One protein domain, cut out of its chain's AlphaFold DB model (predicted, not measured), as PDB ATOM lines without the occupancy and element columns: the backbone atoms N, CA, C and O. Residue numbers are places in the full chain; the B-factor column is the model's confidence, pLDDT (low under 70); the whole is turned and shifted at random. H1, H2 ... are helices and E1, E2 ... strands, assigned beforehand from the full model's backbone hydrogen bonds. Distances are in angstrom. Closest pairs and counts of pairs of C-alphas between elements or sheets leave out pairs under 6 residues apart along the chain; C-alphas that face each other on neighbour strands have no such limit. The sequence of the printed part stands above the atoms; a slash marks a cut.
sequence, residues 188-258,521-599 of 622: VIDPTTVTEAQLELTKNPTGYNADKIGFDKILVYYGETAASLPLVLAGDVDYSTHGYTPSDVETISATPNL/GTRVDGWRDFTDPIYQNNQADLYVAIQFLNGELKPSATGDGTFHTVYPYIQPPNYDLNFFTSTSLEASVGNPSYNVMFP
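This is residues 188 to 258 and 521 to 599 of the 622 residues of the protein "ABC-type dipeptide transport system, periplasmic component" of Longilinea arvoryzae (UniProt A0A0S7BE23). With little regular structure, a small mixed sheet, E1-E2-E3, stands among long loops; short helices H4, H6, H5 form a row, and H1, H2 lie past the ends of E2, E3. Six helices and three strands, E1 E2 H1 H2 H3 H4 E3 H5 H6, hold 55 of 150 printed residues, class mixed. The whole is compact, radius of gyration of the C-alphas 15.2 A, spans 41 by 35 by 30 A.

E2, residues 217 to 221, forms an antiparallel hairpin with E1, 198 to 203; N 201 and O 218 are 2.8 A apart. E3, 562 to 566, is parallel to E2; N 219 and O 563 are 2.9 A apart. H6, 593 to 597, only grazes the sheet and touches H4, 543 to 549, closest C-alphas Asn 595 and Ala 545, 6.2 A. Every O i to N i+4 pair is within hydrogen-bond range in H4 and H6.

E1, 16.9 A long, begins at C-alpha 198 (253.209, 158.629, 213.378).

Residues 259 to 520 are not printed; C-alphas 258 and 521 are 7.5 A apart.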
ATOM      1  N   VAL A 188     260.036 170.845 208.438       97.69
ATOM      2  CA  VAL A 188     258.663 170.918 207.917       97.69
ATOM      3  C   VAL A 188     258.066 169.513 207.933       97.69
ATOM      4  O   VAL A 188     258.760 168.559 207.584       97.69
ATOM      5  N   ILE A 189     256.798 169.369 208.326       97.75
ATOM      6  CA  ILE A 189     256.078 168.088 208.227       97.75
ATOM      7  C   ILE A 189     256.073 167.609 206.771       97.75
ATOM      8  O   ILE A 189     255.778 168.390 205.870       97.75
ATOM      9  N   ASP A 190     256.345 166.324 206.549       96.00
ATOM     10  CA  ASP A 190     256.067 165.649 205.282       96.00
ATOM     11  C   ASP A 190     254.631 165.092 205.311       96.00
ATOM     12  O   ASP A 190     254.388 164.072 205.972       96.00
ATOM     13  N   PRO A 191     253.663 165.704 204.595       93.56
ATOM     14  CA  PRO A 191     252.263 165.286 204.646       93.56
ATOM     15  C   PRO A 191     252.040 163.845 204.168       93.56
ATOM     16  O   PRO A 191     251.040 163.225 204.522       93.56
ATOM     17  N   THR A 192     252.968 163.284 203.385       94.81
ATOM     18  CA  THR A 192     252.862 161.911 202.867       94.81
ATOM     19  C   THR A 192     253.149 160.845 203.925       94.81
ATOM     20  O   THR A 192     252.797 159.680 203.738       94.81
ATOM     21  N   THR A 193     253.752 161.242 205.048       96.50
ATOM     22  CA  THR A 193     254.119 160.347 206.156       96.50
ATOM     23  C   THR A 193     253.074 160.300 207.266       96.50
ATOM     24  O   THR A 193     253.209 159.506 208.194       96.50
ATOM     25  N   VAL A 194     252.033 161.136 207.188       96.94
ATOM     26  CA  VAL A 194     251.041 161.278 208.255       96.94
ATOM     27  C   VAL A 194     250.125 160.059 208.289       96.94
ATOM     28  O   VAL A 194     249.382 159.779 207.348       96.94
ATOM     29  N   THR A 195     250.151 159.346 209.409       97.38
ATOM     30  CA  THR A 195     249.335 158.152 209.659       97.38
ATOM     31  C   THR A 195     248.645 158.236 211.015       97.38
ATOM     32  O   THR A 195     248.853 159.185 211.774       97.38
ATOM     33  N   GLU A 196     247.859 157.210 211.348       95.62
ATOM     34  CA  GLU A 196     247.286 157.062 212.690       95.62
ATOM     35  C   GLU A 196     248.329 156.744 213.780       95.62
ATOM     36  O   GLU A 196     248.023 156.786 214.966       95.62
ATOM     37  N   ALA A 197     249.563 156.399 213.393       96.75
ATOM     38  CA  ALA A 197     250.606 155.956 214.318       96.75
ATOM     39  C   ALA A 197     251.761 156.952 214.463       96.75
ATOM     40  O   ALA A 197     252.391 157.002 215.518       96.75
ATOM     41  N   GLN A 198     252.079 157.701 213.408       97.81
ATOM     42  CA  GLN A 198     253.209 158.629 213.378       97.81
ATOM     43  C   GLN A 198     253.151 159.593 212.186       97.81
ATOM     44  O   GLN A 198     252.410 159.364 211.222       97.81
ATOM     45  N   LEU A 199     254.000 160.619 212.239       98.12
ATOM     46  CA  LEU A 199     254.375 161.486 211.121       98.12
ATOM     47  C   LEU A 199     255.861 161.856 211.200       98.12
ATOM     48  O   LEU A 199     256.484 161.746 212.258       98.12
ATOM     49  N   GLU A 200     256.428 162.322 210.092       98.19
ATOM     50  CA  GLU A 200     257.809 162.794 210.018       98.19
ATOM     51  C   GLU A 200     257.866 164.291 209.700       98.19
ATOM     52  O   GLU A 200     257.102 164.808 208.881       98.19
ATOM     53  N   LEU A 201     258.827 164.985 210.308       98.31
ATOM     54  CA  LEU A 201     259.307 166.267 209.821       98.31
ATOM     55  C   LEU A 201     260.657 166.061 209.134       98.31
ATOM     56  O   LEU A 201     261.547 165.390 209.660       98.31
ATOM     57  N   THR A 202     260.823 166.689 207.978       97.25
ATOM     58  CA  THR A 202     262.047 166.648 207.175       97.25
ATOM     59  C   THR A 202     262.799 167.966 207.272       97.25
ATOM     60  O   THR A 202     262.204 169.026 207.484       97.25
ATOM     61  N   LYS A 203     264.126 167.902 207.153       96.69
ATOM     62  CA  LYS A 203     264.989 169.077 207.247       96.69
ATOM     63  C   LYS A 203     264.673 170.103 206.153       96.69
ATOM     64  O   LYS A 203     264.742 169.798 204.965       96.69
ATOM     65  N   ASN A 204     264.427 171.342 206.560       96.25
ATOM     66  CA  ASN A 204     264.441 172.522 205.704       96.25
ATOM     67  C   ASN A 204     265.848 173.146 205.750       96.25
ATOM     68  O   ASN A 204     266.170 173.840 206.715       96.25
ATOM     69  N   PRO A 205     266.694 172.952 204.721       94.75
ATOM     70  CA  PRO A 205     268.081 173.420 204.740       94.75
ATOM     71  C   PRO A 205     268.215 174.948 204.696       94.75
ATOM     72  O   PRO A 205     269.300 175.467 204.941       94.75
ATOM     73  N   THR A 206     267.139 175.664 204.366       92.44
ATOM     74  CA  THR A 206     267.114 177.133 204.311       92.44
ATOM     75  C   THR A 206     266.536 177.769 205.577       92.44
ATOM     76  O   THR A 206     266.620 178.983 205.750       92.44
ATOM     77  N   GLY A 207     265.973 176.954 206.472       94.69
ATOM     78  CA  GLY A 207     265.337 177.417 207.695       94.69
ATOM     79  C   GLY A 207     266.317 177.979 208.721       94.69
ATOM     80  O   GLY A 207     267.534 177.792 208.647       94.69
ATOM     81  N   TYR A 208     265.765 178.654 209.726       96.38
ATOM     82  CA  TYR A 208     266.512 179.262 210.820       96.38
ATOM     83  C   TYR A 208     267.526 178.290 211.450       96.38
ATOM     84  O   TYR A 208     267.155 177.234 211.960       96.38
ATOM     85  N   ASN A 209     268.810 178.668 211.437       95.88
ATOM     86  CA  ASN A 209     269.935 177.887 211.974       95.88
ATOM     87  C   ASN A 209     270.057 176.445 211.430       95.88
ATOM     88  O   ASN A 209     270.732 175.625 212.053       95.88
ATOM     89  N   ALA A 210     269.447 176.106 210.286       95.69
ATOM     90  CA  ALA A 210     269.457 174.744 209.744       95.69
ATOM     91  C   ALA A 210     270.873 174.182 209.502       95.69
ATOM     92  O   ALA A 210     271.089 172.973 209.611       95.69
ATOM     93  N   ASP A 211     271.845 175.056 209.236       94.94
ATOM     94  CA  ASP A 211     273.268 174.746 209.071       94.94
ATOM     95  C   ASP A 211     273.936 174.225 210.356       94.94
ATOM     96  O   ASP A 211     274.928 173.497 210.292       94.94
ATOM     97  N   LYS A 212     273.378 174.546 211.528       95.44
ATOM     98  CA  LYS A 212     273.879 174.094 212.836       95.44
ATOM     99  C   LYS A 212     273.284 172.757 213.269       95.44
ATOM    100  O   LYS A 212     273.790 172.135 214.208       95.44
ATOM    101  N   ILE A 213     272.218 172.311 212.614       95.56
ATOM    102  CA  ILE A 213     271.440 171.144 213.022       95.56
ATOM    103  C   ILE A 213     272.010 169.870 212.407       95.56
ATOM    104  O   ILE A 213     272.220 169.794 211.196       95.56
ATOM    105  N   GLY A 214     272.239 168.851 213.239       94.06
ATOM    106  CA  GLY A 214     272.802 167.570 212.800       94.06
ATOM    107  C   GLY A 214     271.778 166.524 212.347       94.06
ATOM    108  O   GLY A 214     272.150 165.636 211.596       94.06
ATOM    109  N   PHE A 215     270.519 166.616 212.783       97.31
ATOM    110  CA  PHE A 215     269.484 165.625 212.462       97.31
ATOM    111  C   PHE A 215     268.878 165.862 211.073       97.31
ATOM    112  O   PHE A 215     268.663 167.008 210.668       97.31
ATOM    113  N   ASP A 216     268.556 164.785 210.364       96.44
ATOM    114  CA  ASP A 216     267.916 164.836 209.045       96.44
ATOM    115  C   ASP A 216     266.388 164.818 209.148       96.44
ATOM    116  O   ASP A 216     265.690 165.388 208.303       96.44
ATOM    117  N   LYS A 217     265.869 164.187 210.206       97.44
ATOM    118  CA  LYS A 217     264.439 163.990 210.431       97.44
ATOM    119  C   LYS A 217     264.064 164.118 211.901       97.44
ATOM    120  O   LYS A 217     264.876 163.853 212.790       97.44
ATOM    121  N   ILE A 218     262.802 164.461 212.133       98.19
ATOM    122  CA  ILE A 218     262.134 164.278 213.421       98.19
ATOM    123  C   ILE A 218     260.980 163.307 213.204       98.19
ATOM    124  O   ILE A 218     260.097 163.579 212.393       98.19
ATOM    125  N   LEU A 219     260.982 162.189 213.925       98.25
ATOM    126  CA  LEU A 219     259.864 161.254 213.957       98.25
ATOM    127  C   LEU A 219     258.962 161.607 215.139       98.25
ATOM    128  O   LEU A 219     259.424 161.659 216.279       98.25
ATOM    129  N   VAL A 220     257.681 161.840 214.866       98.38
ATOM    130  CA  VAL A 220     256.663 162.111 215.884       98.38
ATOM    131  C   VAL A 220     255.726 160.917 215.940       98.38
ATOM    132  O   VAL A 220     254.901 160.729 215.046       98.38
ATOM    133  N   TYR A 221     255.836 160.114 216.993       98.06
ATOM    134  CA  TYR A 221     254.837 159.093 217.287       98.06
ATOM    135  C   TYR A 221     253.533 159.751 217.740       98.06
ATOM    136  O   TYR A 221     253.547 160.712 218.513       98.06
ATOM    137  N   TYR A 222     252.408 159.209 217.285       96.19
ATOM    138  CA  TYR A 222     251.098 159.606 217.771       96.19
ATOM    139  C   TYR A 222     250.806 158.972 219.124       96.19
ATOM    140  O   TYR A 222     250.928 157.758 219.302       96.19
ATOM    141  N   GLY A 223     250.306 159.787 220.045       89.81
ATOM    142  CA  GLY A 223     249.588 159.289 221.203       89.81
ATOM    143  C   GLY A 223     249.765 160.143 222.442       89.81
ATOM    144  O   GLY A 223     250.703 160.922 222.548       89.81
ATOM    145  N   GLU A 224     248.836 159.940 223.371       86.81
ATOM    146  CA  GLU A 224     248.864 160.481 224.731       86.81
ATOM    147  C   GLU A 224     249.700 159.591 225.669       86.81
ATOM    148  O   GLU A 224     250.233 158.553 225.258       86.81
ATOM    149  N   THR A 225     249.757 159.936 226.963       85.81
ATOM    150  CA  THR A 225     250.567 159.248 227.988       85.81
ATOM    151  C   THR A 225     250.519 157.716 227.880       85.81
ATOM    152  O   THR A 225     251.574 157.082 227.818       85.81
ATOM    153  N   ALA A 226     249.328 157.112 227.772       84.62
ATOM    154  CA  ALA A 226     249.159 155.653 227.722       84.62
ATOM    155  C   ALA A 226     249.801 154.985 226.489       84.62
ATOM    156  O   ALA A 226     250.278 153.855 226.581       84.62
ATOM    157  N   ALA A 227     249.825 155.674 225.346       90.31
ATOM    158  CA  ALA A 227     250.480 155.200 224.127       90.31
ATOM    159  C   ALA A 227     251.986 155.513 224.129       90.31
ATOM    160  O   ALA A 227     252.777 154.747 223.582       90.31
ATOM    161  N   SER A 228     252.389 156.606 224.786       93.88
ATOM    162  CA  SER A 228     253.789 157.033 224.863       93.88
ATOM    163  C   SER A 228     254.659 156.140 225.759       93.88
ATOM    164  O   SER A 228     255.825 155.912 225.444       93.88
ATOM    165  N   LEU A 229     254.116 155.616 226.868       94.62
ATOM    166  CA  LEU A 229     254.903 154.912 227.886       94.62
ATOM    167  C   LEU A 229     255.629 153.665 227.340       94.62
ATOM    168  O   LEU A 229     256.831 153.544 227.585       94.62
ATOM    169  N   PRO A 230     254.987 152.758 226.573       96.31
ATOM    170  CA  PRO A 230     255.691 151.620 225.984       96.31
ATOM    171  C   PRO A 230     256.835 152.030 225.049       96.31
ATOM    172  O   PRO A 230     257.887 151.399 225.085       96.31
ATOM    173  N   LEU A 231     256.657 153.096 224.257       96.75
ATOM    174  CA  LEU A 231     257.686 153.617 223.347       96.75
ATOM    175  C   LEU A 231     258.874 154.199 224.126       96.75
ATOM    176  O   LEU A 231     260.031 153.954 223.790       96.75
ATOM    177  N   VAL A 232     258.591 154.928 225.207       96.88
ATOM    178  CA  VAL A 232     259.616 155.447 226.120       96.88
ATOM    179  C   VAL A 232     260.416 154.306 226.749       96.88
ATOM    180  O   VAL A 232     261.641 154.316 226.669       96.88
ATOM    181  N   LEU A 233     259.752 153.297 227.321       96.38
ATOM    182  CA  LEU A 233     260.423 152.167 227.979       96.38
ATOM    183  C   LEU A 233     261.195 151.272 226.997       96.38
ATOM    184  O   LEU A 233     262.201 150.675 227.377       96.38
ATOM    185  N   ALA A 234     260.753 151.194 225.739       95.44
ATOM    186  CA  ALA A 234     261.492 150.532 224.667       95.44
ATOM    187  C   ALA A 234     262.735 151.323 224.217       95.44
ATOM    188  O   ALA A 234     263.601 150.774 223.537       95.44
ATOM    189  N   GLY A 235     262.849 152.596 224.613       94.56
ATOM    190  CA  GLY A 235     263.904 153.494 224.163       94.56
ATOM    191  C   GLY A 235     263.692 153.998 222.734       94.56
ATOM    192  O   GLY A 235     264.662 154.426 222.109       94.56
ATOM    193  N   ASP A 236     262.460 153.967 222.216       95.56
ATOM    194  CA  ASP A 236     262.098 154.452 220.876       95.56
ATOM    195  C   ASP A 236     261.890 155.970 220.835       95.56
ATOM    196  O   ASP A 236     261.939 156.560 219.763       95.56
ATOM    197  N   VAL A 237     261.699 156.610 221.989       96.88
ATOM    198  CA  VAL A 237     261.534 158.063 222.133       96.88
ATOM    199  C   VAL A 237     262.792 158.667 222.755       96.88
ATOM    200  O   VAL A 237     263.346 158.114 223.708       96.88
ATOM    201  N   ASP A 238     263.252 159.797 222.212       97.31
ATOM    202  CA  ASP A 238     264.399 160.549 222.736       97.31
ATOM    203  C   ASP A 238     263.981 161.623 223.736       97.31
ATOM    204  O   ASP A 238     264.686 161.869 224.716       97.31
ATOM    205  N   TYR A 239     262.820 162.231 223.497       96.94
ATOM    206  CA  TYR A 239     262.236 163.244 224.358       96.94
ATOM    207  C   TYR A 239     260.710 163.126 224.409       96.94
ATOM    208  O   TYR A 239     260.063 162.976 223.376       96.94
ATOM    209  N   SER A 240     260.129 163.209 225.606       95.38
ATOM    210  CA  SER A 240     258.675 163.243 225.808       95.38
ATOM    211  C   SER A 240     258.307 164.307 226.834       95.38
ATOM    212  O   SER A 240     258.909 164.363 227.902       95.38
ATOM    213  N   THR A 241     257.285 165.110 226.530       92.69
ATOM    214  CA  THR A 241     256.715 166.130 227.431       92.69
ATOM    215  C   THR A 241     255.478 165.642 228.192       92.69
ATOM    216  O   THR A 241     254.808 166.440 228.851       92.69
ATOM    217  N   HIS A 242     255.113 164.364 228.051       88.75
ATOM    218  CA  HIS A 242     253.889 163.819 228.634       88.75
ATOM    219  C   HIS A 242     253.941 163.778 230.166       88.75
ATOM    220  O   HIS A 242     254.995 163.594 230.778       88.75
ATOM    221  N   GLY A 243     252.765 163.919 230.782       84.19
ATOM    222  CA  GLY A 243     252.584 163.714 232.216       84.19
ATOM    223  C   GLY A 243     252.495 162.224 232.525       84.19
ATOM    224  O   GLY A 243     251.502 161.591 232.164       84.19
ATOM    225  N   TYR A 244     253.517 161.676 233.176       86.81
ATOM    226  CA  TYR A 244     253.582 160.279 233.607       86.81
ATOM    227  C   TYR A 244     253.131 160.149 235.064       86.81
ATOM    228  O   TYR A 244     253.374 161.043 235.879       86.81
ATOM    229  N   THR A 245     252.471 159.039 235.412       84.12
ATOM    230  CA  THR A 245     252.058 158.804 236.806       84.12
ATOM    231  C   THR A 245     253.284 158.610 237.709       84.12
ATOM    232  O   THR A 245     254.352 158.246 237.213       84.12
ATOM    233  N   PRO A 246     253.170 158.770 239.041       85.75
ATOM    234  CA  PRO A 246     254.298 158.524 239.944       85.75
ATOM    235  C   PRO A 246     254.933 157.131 239.782       85.75
ATOM    236  O   PRO A 246     256.155 157.003 239.813       85.75
ATOM    237  N   SER A 247     254.116 156.099 239.539       88.00
ATOM    238  CA  SER A 247     254.595 154.730 239.292       88.00
ATOM    239  C   SER A 247     255.325 154.596 237.953       88.00
ATOM    240  O   SER A 247     256.302 153.849 237.845       88.00
ATOM    241  N   ASP A 248     254.860 155.302 236.920       91.38
ATOM    242  CA  ASP A 248     255.533 155.327 235.620       91.38
ATOM    243  C   ASP A 248     256.879 156.044 235.736       91.38
ATOM    244  O   ASP A 248     257.880 155.542 235.235       91.38
ATOM    245  N   VAL A 249     256.935 157.172 236.455       92.81
ATOM    246  CA  VAL A 249     258.174 157.920 236.720       92.81
ATOM    247  C   VAL A 249     259.205 157.053 237.441       92.81
ATOM    248  O   VAL A 249     260.378 157.078 237.064       92.81
ATOM    249  N   GLU A 250     258.796 156.254 238.433       92.50
ATOM    250  CA  GLU A 250     259.681 155.290 239.104       92.50
ATOM    251  C   GLU A 250     260.226 154.249 238.112       92.50
ATOM    252  O   GLU A 250     261.434 154.013 238.050       92.50
ATOM    253  N   THR A 251     259.350 153.688 237.273       95.44
ATOM    254  CA  THR A 251     259.719 152.683 236.261       95.44
ATOM    255  C   THR A 251     260.675 153.253 235.206       95.44
ATOM    256  O   THR A 251     261.687 152.631 234.875       95.44
ATOM    257  N   ILE A 252     260.394 154.456 234.700       96.06
ATOM    258  CA  ILE A 252     261.234 155.166 233.729       96.06
ATOM    259  C   ILE A 252     262.596 155.473 234.355       96.06
ATOM    260  O   ILE A 252     263.622 155.183 233.749       96.06
ATOM    261  N   SER A 253     262.623 155.982 235.589       94.81
ATOM    262  CA  SER A 253     263.869 156.327 236.288       94.81
ATOM    263  C   SER A 253     264.737 155.107 236.613       94.81
ATOM    264  O   SER A 253     265.954 155.230 236.730       94.81
ATOM    265  N   ALA A 254     264.132 153.924 236.752       96.00
ATOM    266  CA  ALA A 254     264.845 152.661 236.927       96.00
ATOM    267  C   ALA A 254     265.364 152.063 235.603       96.00
ATOM    268  O   ALA A 254     266.177 151.134 235.623       96.00
ATOM    269  N   THR A 255     264.907 152.570 234.454       96.00
ATOM    270  CA  THR A 255     265.307 152.073 233.135       96.00
ATOM    271  C   THR A 255     266.657 152.674 232.730       96.00
ATOM    272  O   THR A 255     266.824 153.895 232.778       96.00
ATOM    273  N   PRO A 256     267.642 151.859 232.301       92.62
ATOM    274  CA  PRO A 256     268.937 152.375 231.871       92.62
ATOM    275  C   PRO A 256     268.811 153.454 230.788       92.62
ATOM    276  O   PRO A 256     268.048 153.302 229.840       92.62
ATOM    277  N   ASN A 257     269.619 154.509 230.911       91.88
ATOM    278  CA  ASN A 257     269.721 155.652 229.990       91.88
ATOM    279  C   ASN A 257     268.526 156.613 229.940       91.88
ATOM    280  O   ASN A 257     268.664 157.681 229.341       91.88
ATOM    281  N   LEU A 258     267.399 156.293 230.574       96.69
ATOM    282  CA  LEU A 258     266.300 157.239 230.710       96.69
ATOM    283  C   LEU A 258     266.517 158.113 231.943       96.69
ATOM    284  O   LEU A 258     266.946 157.646 232.999       96.69
ATOM    285  N   GLY A 521     270.875 157.430 225.811       83.44
ATOM    286  CA  GLY A 521     271.537 156.173 225.431       83.44
ATOM    287  C   GLY A 521     271.468 155.776 223.962       83.44
ATOM    288  O   GLY A 521     272.076 154.773 223.599       83.44
ATOM    289  N   THR A 522     270.704 156.488 223.133       80.00
ATOM    290  CA  THR A 522     270.308 155.999 221.802       80.00
ATOM    291  C   THR A 522     270.803 156.895 220.669       80.00
ATOM    292  O   THR A 522     271.825 156.593 220.051       80.00
ATOM    293  N   ARG A 523     270.075 157.979 220.373       94.00
ATOM    294  CA  ARG A 523     270.187 158.763 219.131       94.00
ATOM    295  C   ARG A 523     270.720 160.174 219.330       94.00
ATOM    296  O   ARG A 523     271.104 160.795 218.344       94.00
ATOM    297  N   VAL A 524     270.757 160.682 220.561       96.38
ATOM    298  CA  VAL A 524     271.013 162.102 220.835       96.38
ATOM    299  C   VAL A 524     272.169 162.279 221.814       96.38
ATOM    300  O   VAL A 524     272.121 161.780 222.935       96.38
ATOM    301  N   ASP A 525     273.164 163.051 221.389       95.31
ATOM    302  CA  ASP A 525     274.211 163.631 222.226       95.31
ATOM    303  C   ASP A 525     273.955 165.136 222.424       95.31
ATOM    304  O   ASP A 525     273.229 165.774 221.657       95.31
ATOM    305  N   GLY A 526     274.601 165.728 223.433       94.44
ATOM    306  CA  GLY A 526     274.580 167.181 223.658       94.44
ATOM    307  C   GLY A 526     273.495 167.680 224.610       94.44
ATOM    308  O   GLY A 526     273.350 168.889 224.765       94.44
ATOM    309  N   TRP A 527     272.767 166.779 225.278       95.88
ATOM    310  CA  TRP A 527     271.876 167.146 226.378       95.88
ATOM    311  C   TRP A 527     272.630 167.931 227.457       95.88
ATOM    312  O   TRP A 527     273.635 167.454 227.993       95.88
ATOM    313  N   ARG A 528     272.125 169.117 227.800       95.19
ATOM    314  CA  ARG A 528     272.632 169.891 228.938       95.19
ATOM    315  C   ARG A 528     272.361 169.189 230.268       95.19
ATOM    316  O   ARG A 528     271.431 168.394 230.409       95.19
ATOM    317  N   ASP A 529     273.179 169.515 231.262       93.94
ATOM    318  CA  ASP A 529     272.922 169.110 232.641       93.94
ATOM    319  C   ASP A 529     271.657 169.806 233.170       93.94
ATOM    320  O   ASP A 529     271.437 170.982 232.887       93.94
ATOM    321  N   PHE A 530     270.832 169.101 233.950       94.19
ATOM    322  CA  PHE A 530     269.566 169.642 234.466       94.19
ATOM    323  C   PHE A 530     269.735 170.795 235.470       94.19
ATOM    324  O   PHE A 530     268.746 171.422 235.842       94.19
ATOM    325  N   THR A 531     270.964 171.100 235.899       92.88
ATOM    326  CA  THR A 531     271.283 172.315 236.665       92.88
ATOM    327  C   THR A 531     271.464 173.565 235.796       92.88
ATOM    328  O   THR A 531     271.549 174.666 236.342       92.88
ATOM    329  N   ASP A 532     271.511 173.432 234.465       93.88
ATOM    330  CA  ASP A 532     271.591 174.578 233.557       93.88
ATOM    331  C   ASP A 532     270.348 175.482 233.714       93.88
ATOM    332  O   ASP A 532     269.220 174.973 233.712       93.88
ATOM    333  N   PRO A 533     270.513 176.817 233.815       90.81
ATOM    334  CA  PRO A 533     269.399 177.750 233.989       90.81
ATOM    335  C   PRO A 533     268.287 177.641 232.939       90.81
ATOM    336  O   PRO A 533     267.147 177.984 233.240       90.81
ATOM    337  N   ILE A 534     268.567 177.125 231.734       91.69
ATOM    338  CA  ILE A 534     267.552 176.911 230.694       91.69
ATOM    339  C   ILE A 534     266.406 176.004 231.163       91.69
ATOM    340  O   ILE A 534     265.268 176.172 230.731       91.69
ATOM    341  N   TYR A 535     266.686 175.072 232.076       92.81
ATOM    342  CA  TYR A 535     265.702 174.152 232.640       92.81
ATOM    343  C   TYR A 535     264.771 174.817 233.668       92.81
ATOM    344  O   TYR A 535     263.806 174.203 234.115       92.81
ATOM    345  N   GLN A 536     264.994 176.090 234.013       89.44
ATOM    346  CA  GLN A 536     264.007 176.888 234.748       89.44
ATOM    347  C   GLN A 536     262.856 177.362 233.851       89.44
ATOM    348  O   GLN A 536     261.808 177.754 234.367       89.44
ATOM    349  N   ASN A 537     263.018 177.320 232.524       90.19
ATOM    350  CA  ASN A 537     261.911 177.569 231.613       90.19
ATOM    351  C   ASN A 537     260.865 176.460 231.727       90.19
ATOM    352  O   ASN A 537     261.190 175.277 231.844       90.19
ATOM    353  N   ASN A 538     259.598 176.840 231.596       86.81
ATOM    354  CA  ASN A 538     258.535 175.859 231.452       86.81
ATOM    355  C   ASN A 538     258.473 175.292 230.020       86.81
ATOM    356  O   ASN A 538     259.135 175.766 229.095       86.81
ATOM    357  N   GLN A 539     257.598 174.308 229.809       86.38
ATOM    358  CA  GLN A 539     257.374 173.692 228.495       86.38
ATOM    359  C   GLN A 539     256.831 174.669 227.433       86.38
ATOM    360  O   GLN A 539     256.782 174.330 226.254       86.38
ATOM    361  N   ALA A 540     256.414 175.882 227.807       85.38
ATOM    362  CA  ALA A 540     256.068 176.902 226.834       85.38
ATOM    363  C   ALA A 540     257.359 177.435 226.180       85.38
ATOM    364  O   ALA A 540     257.481 177.431 224.956       85.38
ATOM    365  N   ASP A 541     258.337 177.887 226.955       90.50
ATOM    366  CA  ASP A 541     259.622 178.375 226.436       90.50
ATOM    367  C   ASP A 541     260.650 177.230 226.400       90.50
ATOM    368  O   ASP A 541     261.671 177.238 227.082       90.50
ATOM    369  N   LEU A 542     260.315 176.210 225.602       91.62
ATOM    370  CA  LEU A 542     260.859 174.854 225.664       91.62
ATOM    371  C   LEU A 542     262.390 174.780 225.529       91.62
ATOM    372  O   LEU A 542     262.941 174.942 224.437       91.62
ATOM    373  N   TYR A 543     263.067 174.400 226.614       93.06
ATOM    374  CA  TYR A 543     264.524 174.210 226.664       93.06
ATOM    375  C   TYR A 543     265.057 173.241 225.601       93.06
ATOM    376  O   TYR A 543     266.139 173.478 225.065       93.06
ATOM    377  N   VAL A 544     264.317 172.178 225.253       95.19
ATOM    378  CA  VAL A 544     264.750 171.242 224.202       95.19
ATOM    379  C   VAL A 544     264.710 171.909 222.837       95.19
ATOM    380  O   VAL A 544     265.675 171.775 222.098       95.19
ATOM    381  N   ALA A 545     263.668 172.681 222.510       94.75
ATOM    382  CA  ALA A 545     263.628 173.409 221.239       94.75
ATOM    383  C   ALA A 545     264.762 174.437 221.140       94.75
ATOM    384  O   ALA A 545     265.369 174.566 220.081       94.75
ATOM    385  N   ILE A 546     265.092 175.123 222.238       95.44
ATOM    386  CA  ILE A 546     266.205 176.078 222.273       95.44
ATOM    387  C   ILE A 546     267.548 175.363 222.040       95.44
ATOM    388  O   ILE A 546     268.293 175.763 221.148       95.44
ATOM    389  N   GLN A 547     267.842 174.277 222.771       95.88
ATOM    390  CA  GLN A 547     269.061 173.473 222.558       95.88
ATOM    391  C   GLN A 547     269.126 172.929 221.124       95.88
ATOM    392  O   GLN A 547     270.178 172.973 220.479       95.88
ATOM    393  N   PHE A 548     267.986 172.461 220.608       95.06
ATOM    394  CA  PHE A 548     267.857 171.965 219.245       95.06
ATOM    395  C   PHE A 548     268.239 173.062 218.247       95.06
ATOM    396  O   PHE A 548     269.185 172.887 217.490       95.06
ATOM    397  N   LEU A 549     267.578 174.221 218.289       95.62
ATOM    398  CA  LEU A 549     267.770 175.327 217.340       95.62
ATOM    399  C   LEU A 549     269.116 176.045 217.471       95.62
ATOM    400  O   LEU A 549     269.564 176.690 216.520       95.62
ATOM    401  N   ASN A 550     269.782 175.933 218.618       95.25
ATOM    402  CA  ASN A 550     271.165 176.376 218.785       95.25
ATOM    403  C   ASN A 550     272.179 175.388 218.182       95.25
ATOM    404  O   ASN A 550     273.362 175.710 218.075       95.25
ATOM    405  N   GLY A 551     271.721 174.208 217.752       95.19
ATOM    406  CA  GLY A 551     272.560 173.139 217.226       95.19
ATOM    407  C   GLY A 551     273.394 172.457 218.303       95.19
ATOM    408  O   GLY A 551     274.463 171.943 217.992       95.19
ATOM    409  N   GLU A 552     272.947 172.484 219.556       96.25
ATOM    410  CA  GLU A 552     273.648 171.859 220.680       96.25
ATOM    411  C   GLU A 552     273.394 170.352 220.707       96.25
ATOM    412  O   GLU A 552     274.323 169.573 220.918       96.25
ATOM    413  N   LEU A 553     272.162 169.946 220.388       96.31
ATOM    414  CA  LEU A 553     271.802 168.543 220.219       96.31
ATOM    415  C   LEU A 553     272.361 168.009 218.898       96.31
ATOM    416  O   LEU A 553     272.200 168.626 217.838       96.31
ATOM    417  N   LYS A 554     273.002 166.840 218.955       95.62
ATOM    418  CA  LYS A 554     273.623 166.174 217.805       95.62
ATOM    419  C   LYS A 554     273.177 164.716 217.714       95.62
ATOM    420  O   LYS A 554     272.972 164.097 218.757       95.62
ATOM    421  N   PRO A 555     273.081 164.143 216.499       96.50
ATOM    422  CA  PRO A 555     272.983 162.702 216.358       96.50
ATOM    423  C   PRO A 555     274.170 162.038 217.050       96.50
ATOM    424  O   PRO A 555     275.316 162.447 216.841       96.50
ATOM    425  N   SER A 556     273.896 161.025 217.863       94.62
ATOM    426  CA  SER A 556     274.944 160.212 218.465       94.62
ATOM    427  C   SER A 556     275.691 159.424 217.385       94.62
ATOM    428  O   SER A 556     275.176 159.183 216.291       94.62
ATOM    429  N   ALA A 557     276.900 158.953 217.697       90.06
ATOM    430  CA  ALA A 557     277.689 158.142 216.761       90.06
ATOM    431  C   ALA A 557     276.989 156.836 216.325       90.06
ATOM    432  O   ALA A 557     277.353 156.251 215.305       90.06
ATOM    433  N   THR A 558     276.015 156.364 217.108       85.88
ATOM    434  CA  THR A 558     275.210 155.166 216.834       85.88
ATOM    435  C   THR A 558     273.796 155.485 216.347       85.88
ATOM    436  O   THR A 558     273.045 154.557 216.052       85.88
ATOM    437  N   GLY A 559     273.419 156.766 216.294       88.69
ATOM    438  CA  GLY A 559     272.117 157.222 215.830       88.69
ATOM    439  C   GLY A 559     271.972 157.114 214.314       88.69
ATOM    440  O   GLY A 559     272.948 157.121 213.567       88.69
ATOM    441  N   ASP A 560     270.730 157.037 213.851       92.94
ATOM    442  CA  ASP A 560     270.359 156.977 212.433       92.94
ATOM    443  C   ASP A 560     270.154 158.368 211.800       92.94
ATOM    444  O   ASP A 560     269.752 158.468 210.643       92.94
ATOM    445  N   GLY A 561     270.429 159.438 212.552       95.06
ATOM    446  CA  GLY A 561     270.182 160.818 212.131       95.06
ATOM    447  C   GLY A 561     268.752 161.307 212.386       95.06
ATOM    448  O   GLY A 561     268.442 162.445 212.025       95.06
ATOM    449  N   THR A 562     267.903 160.506 213.037       96.88
ATOM    450  CA  THR A 562     266.520 160.862 213.380       96.88
ATOM    451  C   THR A 562     266.407 161.224 214.863       96.88
ATOM    452  O   THR A 562     266.957 160.541 215.723       96.88
ATOM    453  N   PHE A 563     265.680 162.297 215.178       97.75
ATOM    454  CA  PHE A 563     265.262 162.616 216.548       97.75
ATOM    455  C   PHE A 563     263.831 162.132 216.776       97.75
ATOM    456  O   PHE A 563     262.938 162.463 215.998       97.75
ATOM    457  N   HIS A 564     263.591 161.349 217.822       97.88
ATOM    458  CA  HIS A 564     262.287 160.747 218.081       97.88
ATOM    459  C   HIS A 564     261.569 161.448 219.235       97.88
ATOM    460  O   HIS A 564     262.101 161.587 220.337       97.88
ATOM    461  N   THR A 565     260.318 161.832 219.004       97.69
ATOM    462  CA  THR A 565     259.418 162.397 220.013       97.69
ATOM    463  C   THR A 565     258.038 161.757 219.903       97.69
ATOM    464  O   THR A 565     257.750 161.003 218.974       97.69
ATOM    465  N   VAL A 566     257.166 162.056 220.854       96.75
ATOM    466  CA  VAL A 566     255.780 161.587 220.882       96.75
ATOM    467  C   VAL A 566     254.874 162.749 221.258       96.75
ATOM    468  O   VAL A 566     255.185 163.487 222.195       96.75
ATOM    469  N   TYR A 567     253.786 162.938 220.513       94.94
ATOM    470  CA  TYR A 567     252.794 163.980 220.780       94.94
ATOM    471  C   TYR A 567     251.450 163.635 220.108       94.94
ATOM    472  O   TYR A 567     251.444 163.076 219.004       94.94
ATOM    473  N   PRO A 568     250.295 163.950 220.722       92.06
ATOM    474  CA  PRO A 568     248.999 163.843 220.054       92.06
ATOM    475  C   PRO A 568     248.887 164.845 218.895       92.06
ATOM    476  O   PRO A 568     249.297 165.992 219.011       92.06
ATOM    477  N   TYR A 569     248.282 164.455 217.775       94.62
ATOM    478  CA  TYR A 569     247.979 165.373 216.669       94.62
ATOM    479  C   TYR A 569     246.649 165.015 216.005       94.62
ATOM    480  O   TYR A 569     246.145 163.895 216.157       94.62
ATOM    481  N   ILE A 570     246.066 165.967 215.269       93.94
ATOM    482  CA  ILE A 570     244.770 165.769 214.608       93.94
ATOM    483  C   ILE A 570     244.896 164.645 213.578       93.94
ATOM    484  O   ILE A 570     245.688 164.709 212.642       93.94
ATOM    485  N   GLN A 571     244.104 163.594 213.771       92.69
ATOM    486  CA  GLN A 571     244.218 162.366 212.995       92.69
ATOM    487  C   GLN A 571     243.679 162.528 211.569       92.69
ATOM    488  O   GLN A 571     242.648 163.186 211.384       92.69
ATOM    489  N   PRO A 572     244.300 161.884 210.560       92.88
ATOM    490  CA  PRO A 572     243.692 161.748 209.242       92.88
ATOM    491  C   PRO A 572     242.270 161.148 209.333       92.88
ATOM    492  O   PRO A 572     242.028 160.287 210.176       92.88
ATOM    493  N   PRO A 573     241.321 161.557 208.470       93.06
ATOM    494  CA  PRO A 573     241.409 162.609 207.454       93.06
ATOM    495  C   PRO A 573     240.973 163.996 207.982       93.06
ATOM    496  O   PRO A 573     240.549 164.836 207.197       93.06
ATOM    497  N   ASN A 574     240.992 164.223 209.300       94.38
ATOM    498  CA  ASN A 574     240.314 165.358 209.943       94.38
ATOM    499  C   ASN A 574     241.159 166.638 210.050       94.38
ATOM    500  O   ASN A 574     240.673 167.633 210.585       94.38
ATOM    501  N   TYR A 575     242.411 166.612 209.592       95.44
ATOM    502  CA  TYR A 575     243.284 167.783 209.583       95.44
ATOM    503  C   TYR A 575     243.263 168.494 208.226       95.44
ATOM    504  O   TYR A 575     242.888 167.922 207.200       95.44
ATOM    505  N   ASP A 576     243.742 169.732 208.217       96.25
ATOM    506  CA  ASP A 576     244.209 170.414 207.012       96.25
ATOM    507  C   ASP A 576     245.589 171.045 207.245       96.25
ATOM    508  O   ASP A 576     246.124 170.989 208.348       96.25
ATOM    509  N   LEU A 577     246.194 171.580 206.185       97.19
ATOM    510  CA  LEU A 577     247.523 172.206 206.224       97.19
ATOM    511  C   LEU A 577     247.442 173.743 206.286       97.19
ATOM    512  O   LEU A 577     248.379 174.436 205.893       97.19
ATOM    513  N   ASN A 578     246.273 174.287 206.647       97.50
ATOM    514  CA  ASN A 578     246.051 175.725 206.696       97.50
ATOM    515  C   ASN A 578     246.361 176.259 208.097       97.50
ATOM    516  O   ASN A 578     245.652 175.959 209.055       97.50
ATOM    517  N   PHE A 579     247.351 177.144 208.175       96.69
ATOM    518  CA  PHE A 579     247.898 177.711 209.409       96.69
ATOM    519  C   PHE A 579     246.861 178.426 210.284       96.69
ATOM    520  O   PHE A 579     247.040 178.543 211.494       96.69
ATOM    521  N   PHE A 580     245.775 178.921 209.687       97.31
ATOM    522  CA  PHE A 580     244.784 179.744 210.380       97.31
ATOM    523  C   PHE A 580     243.534 178.982 210.832       97.31
ATOM    524  O   PHE A 580     242.657 179.596 211.445       97.31
ATOM    525  N   THR A 581     243.418 177.681 210.558       96.25
ATOM    526  CA  THR A 581     242.246 176.888 210.960       96.25
ATOM    527  C   THR A 581     242.451 176.233 212.325       96.25
ATOM    528  O   THR A 581     243.567 175.959 212.763       96.25
ATOM    529  N   SER A 582     241.348 175.895 213.000       93.19
ATOM    530  CA  SER A 582     241.393 175.061 214.210       93.19
ATOM    531  C   SER A 582     241.780 173.602 213.931       93.19
ATOM    532  O   SER A 582     241.975 172.836 214.870       93.19
ATOM    533  N   THR A 583     241.833 173.206 212.656       95.00
ATOM    534  CA  THR A 583     242.178 171.861 212.175       95.00
ATOM    535  C   THR A 583     243.575 171.787 211.555       95.00
ATOM    536  O   THR A 583     243.920 170.758 210.974       95.00
ATOM    537  N   SER A 584     244.382 172.844 211.706       96.19
ATOM    538  CA  SER A 584     245.771 172.922 211.250       96.19
ATOM    539  C   SER A 584     246.612 171.786 211.840       96.19
ATOM    540  O   SER A 584     246.781 171.683 213.062       96.19
ATOM    541  N   LEU A 585     247.168 170.937 210.974       96.81
ATOM    542  CA  LEU A 585     248.064 169.861 211.383       96.81
ATOM    543  C   LEU A 585     249.328 170.435 212.016       96.81
ATOM    544  O   LEU A 585     249.729 169.989 213.092       96.81
ATOM    545  N   GLU A 586     249.938 171.433 211.379       94.69
ATOM    546  CA  GLU A 586     251.187 172.023 211.837       94.69
ATOM    547  C   GLU A 586     251.064 172.705 213.201       94.69
ATOM    548  O   GLU A 586     252.001 172.615 213.988       94.69
ATOM    549  N   ALA A 587     249.911 173.291 213.538       91.75
ATOM    550  CA  ALA A 587     249.657 173.823 214.878       91.75
ATOM    551  C   ALA A 587     249.392 172.724 215.930       91.75
ATOM    552  O   ALA A 587     249.552 172.967 217.126       91.75
ATOM    553  N   SER A 588     249.003 171.515 215.508       92.94
ATOM    554  CA  SER A 588     248.598 170.435 216.420       92.94
ATOM    555  C   SER A 588     249.748 169.576 216.959       92.94
ATOM    556  O   SER A 588     249.611 169.002 218.033       92.94
ATOM    557  N   VAL A 589     250.896 169.512 216.271       91.62
ATOM    558  CA  VAL A 589     252.015 168.605 216.623       91.62
ATOM    559  C   VAL A 589     252.835 169.023 217.853       91.62
ATOM    560  O   VAL A 589     253.763 168.313 218.236       91.62
ATOM    561  N   GLY A 590     252.509 170.168 218.463       90.12
ATOM    562  CA  GLY A 590     253.007 170.602 219.771       90.12
ATOM    563  C   GLY A 590     254.524 170.570 219.958       90.12
ATOM    564  O   GLY A 590     255.292 170.912 219.063       90.12
ATOM    565  N   ASN A 591     254.977 170.234 221.164       90.44
ATOM    566  CA  ASN A 591     256.385 170.324 221.547       90.44
ATOM    567  C   ASN A 591     257.158 169.025 221.244       90.44
ATOM    568  O   ASN A 591     256.642 167.946 221.521       90.44
ATOM    569  N   PRO A 592     258.420 169.096 220.770       93.62
ATOM    570  CA  PRO A 592     259.146 170.279 220.292       93.62
ATOM    571  C   PRO A 592     258.819 170.665 218.835       93.62
ATOM    572  O   PRO A 592     259.253 171.729 218.393       93.62
ATOM    573  N   SER A 593     258.073 169.830 218.105       96.25
ATOM    574  CA  SER A 593     257.867 169.877 216.649       96.25
ATOM    575  C   SER A 593     257.396 171.233 216.111       96.25
ATOM    576  O   SER A 593     257.965 171.748 215.153       96.25
ATOM    577  N   TYR A 594     256.417 171.867 216.753       96.06
ATOM    578  CA  TYR A 594     255.934 173.199 216.389       96.06
ATOM    579  C   TYR A 594     257.042 174.255 216.485       96.06
ATOM    580  O   TYR A 594     257.247 175.023 215.549       96.06
ATOM    581  N   ASN A 595     257.814 174.256 217.576       94.50
ATOM    582  CA  ASN A 595     258.857 175.262 217.812       94.50
ATOM    583  C   ASN A 595     260.019 175.159 216.821       94.50
ATOM    584  O   ASN A 595     260.691 176.157 216.579       94.50
ATOM    585  N   VAL A 596     260.286 173.973 216.270       96.56
ATOM    586  CA  VAL A 596     261.337 173.787 215.257       96.56
ATOM    587  C   VAL A 596     260.838 174.021 213.829       96.56
ATOM    588  O   VAL A 596     261.657 174.214 212.939       96.56
ATOM    589  N   MET A 597     259.523 174.050 213.593       97.50
ATOM    590  CA  MET A 597     258.950 174.541 212.332       97.50
ATOM    591  C   MET A 597     258.778 176.063 212.347       97.50
ATOM    592  O   MET A 597     259.087 176.732 211.364       97.50
ATOM    593  N   PHE A 598     258.337 176.617 213.478       97.31
ATOM    594  CA  PHE A 598     258.040 178.038 213.650       97.31
ATOM    595  C   PHE A 598     258.681 178.590 214.938       97.31
ATOM    596  O   PHE A 598     257.985 178.854 215.927       97.31
ATOM    597  N   PRO A 599     260.018 178.754 214.972       96.75
ATOM    598  CA  PRO A 599     260.682 179.361 216.122       96.75
ATOM    599  C   PRO A 599     260.126 180.769 216.409       96.75
ATOM    600  O   PRO A 599     259.828 181.510 215.479       96.75
TER     601      PRO A 599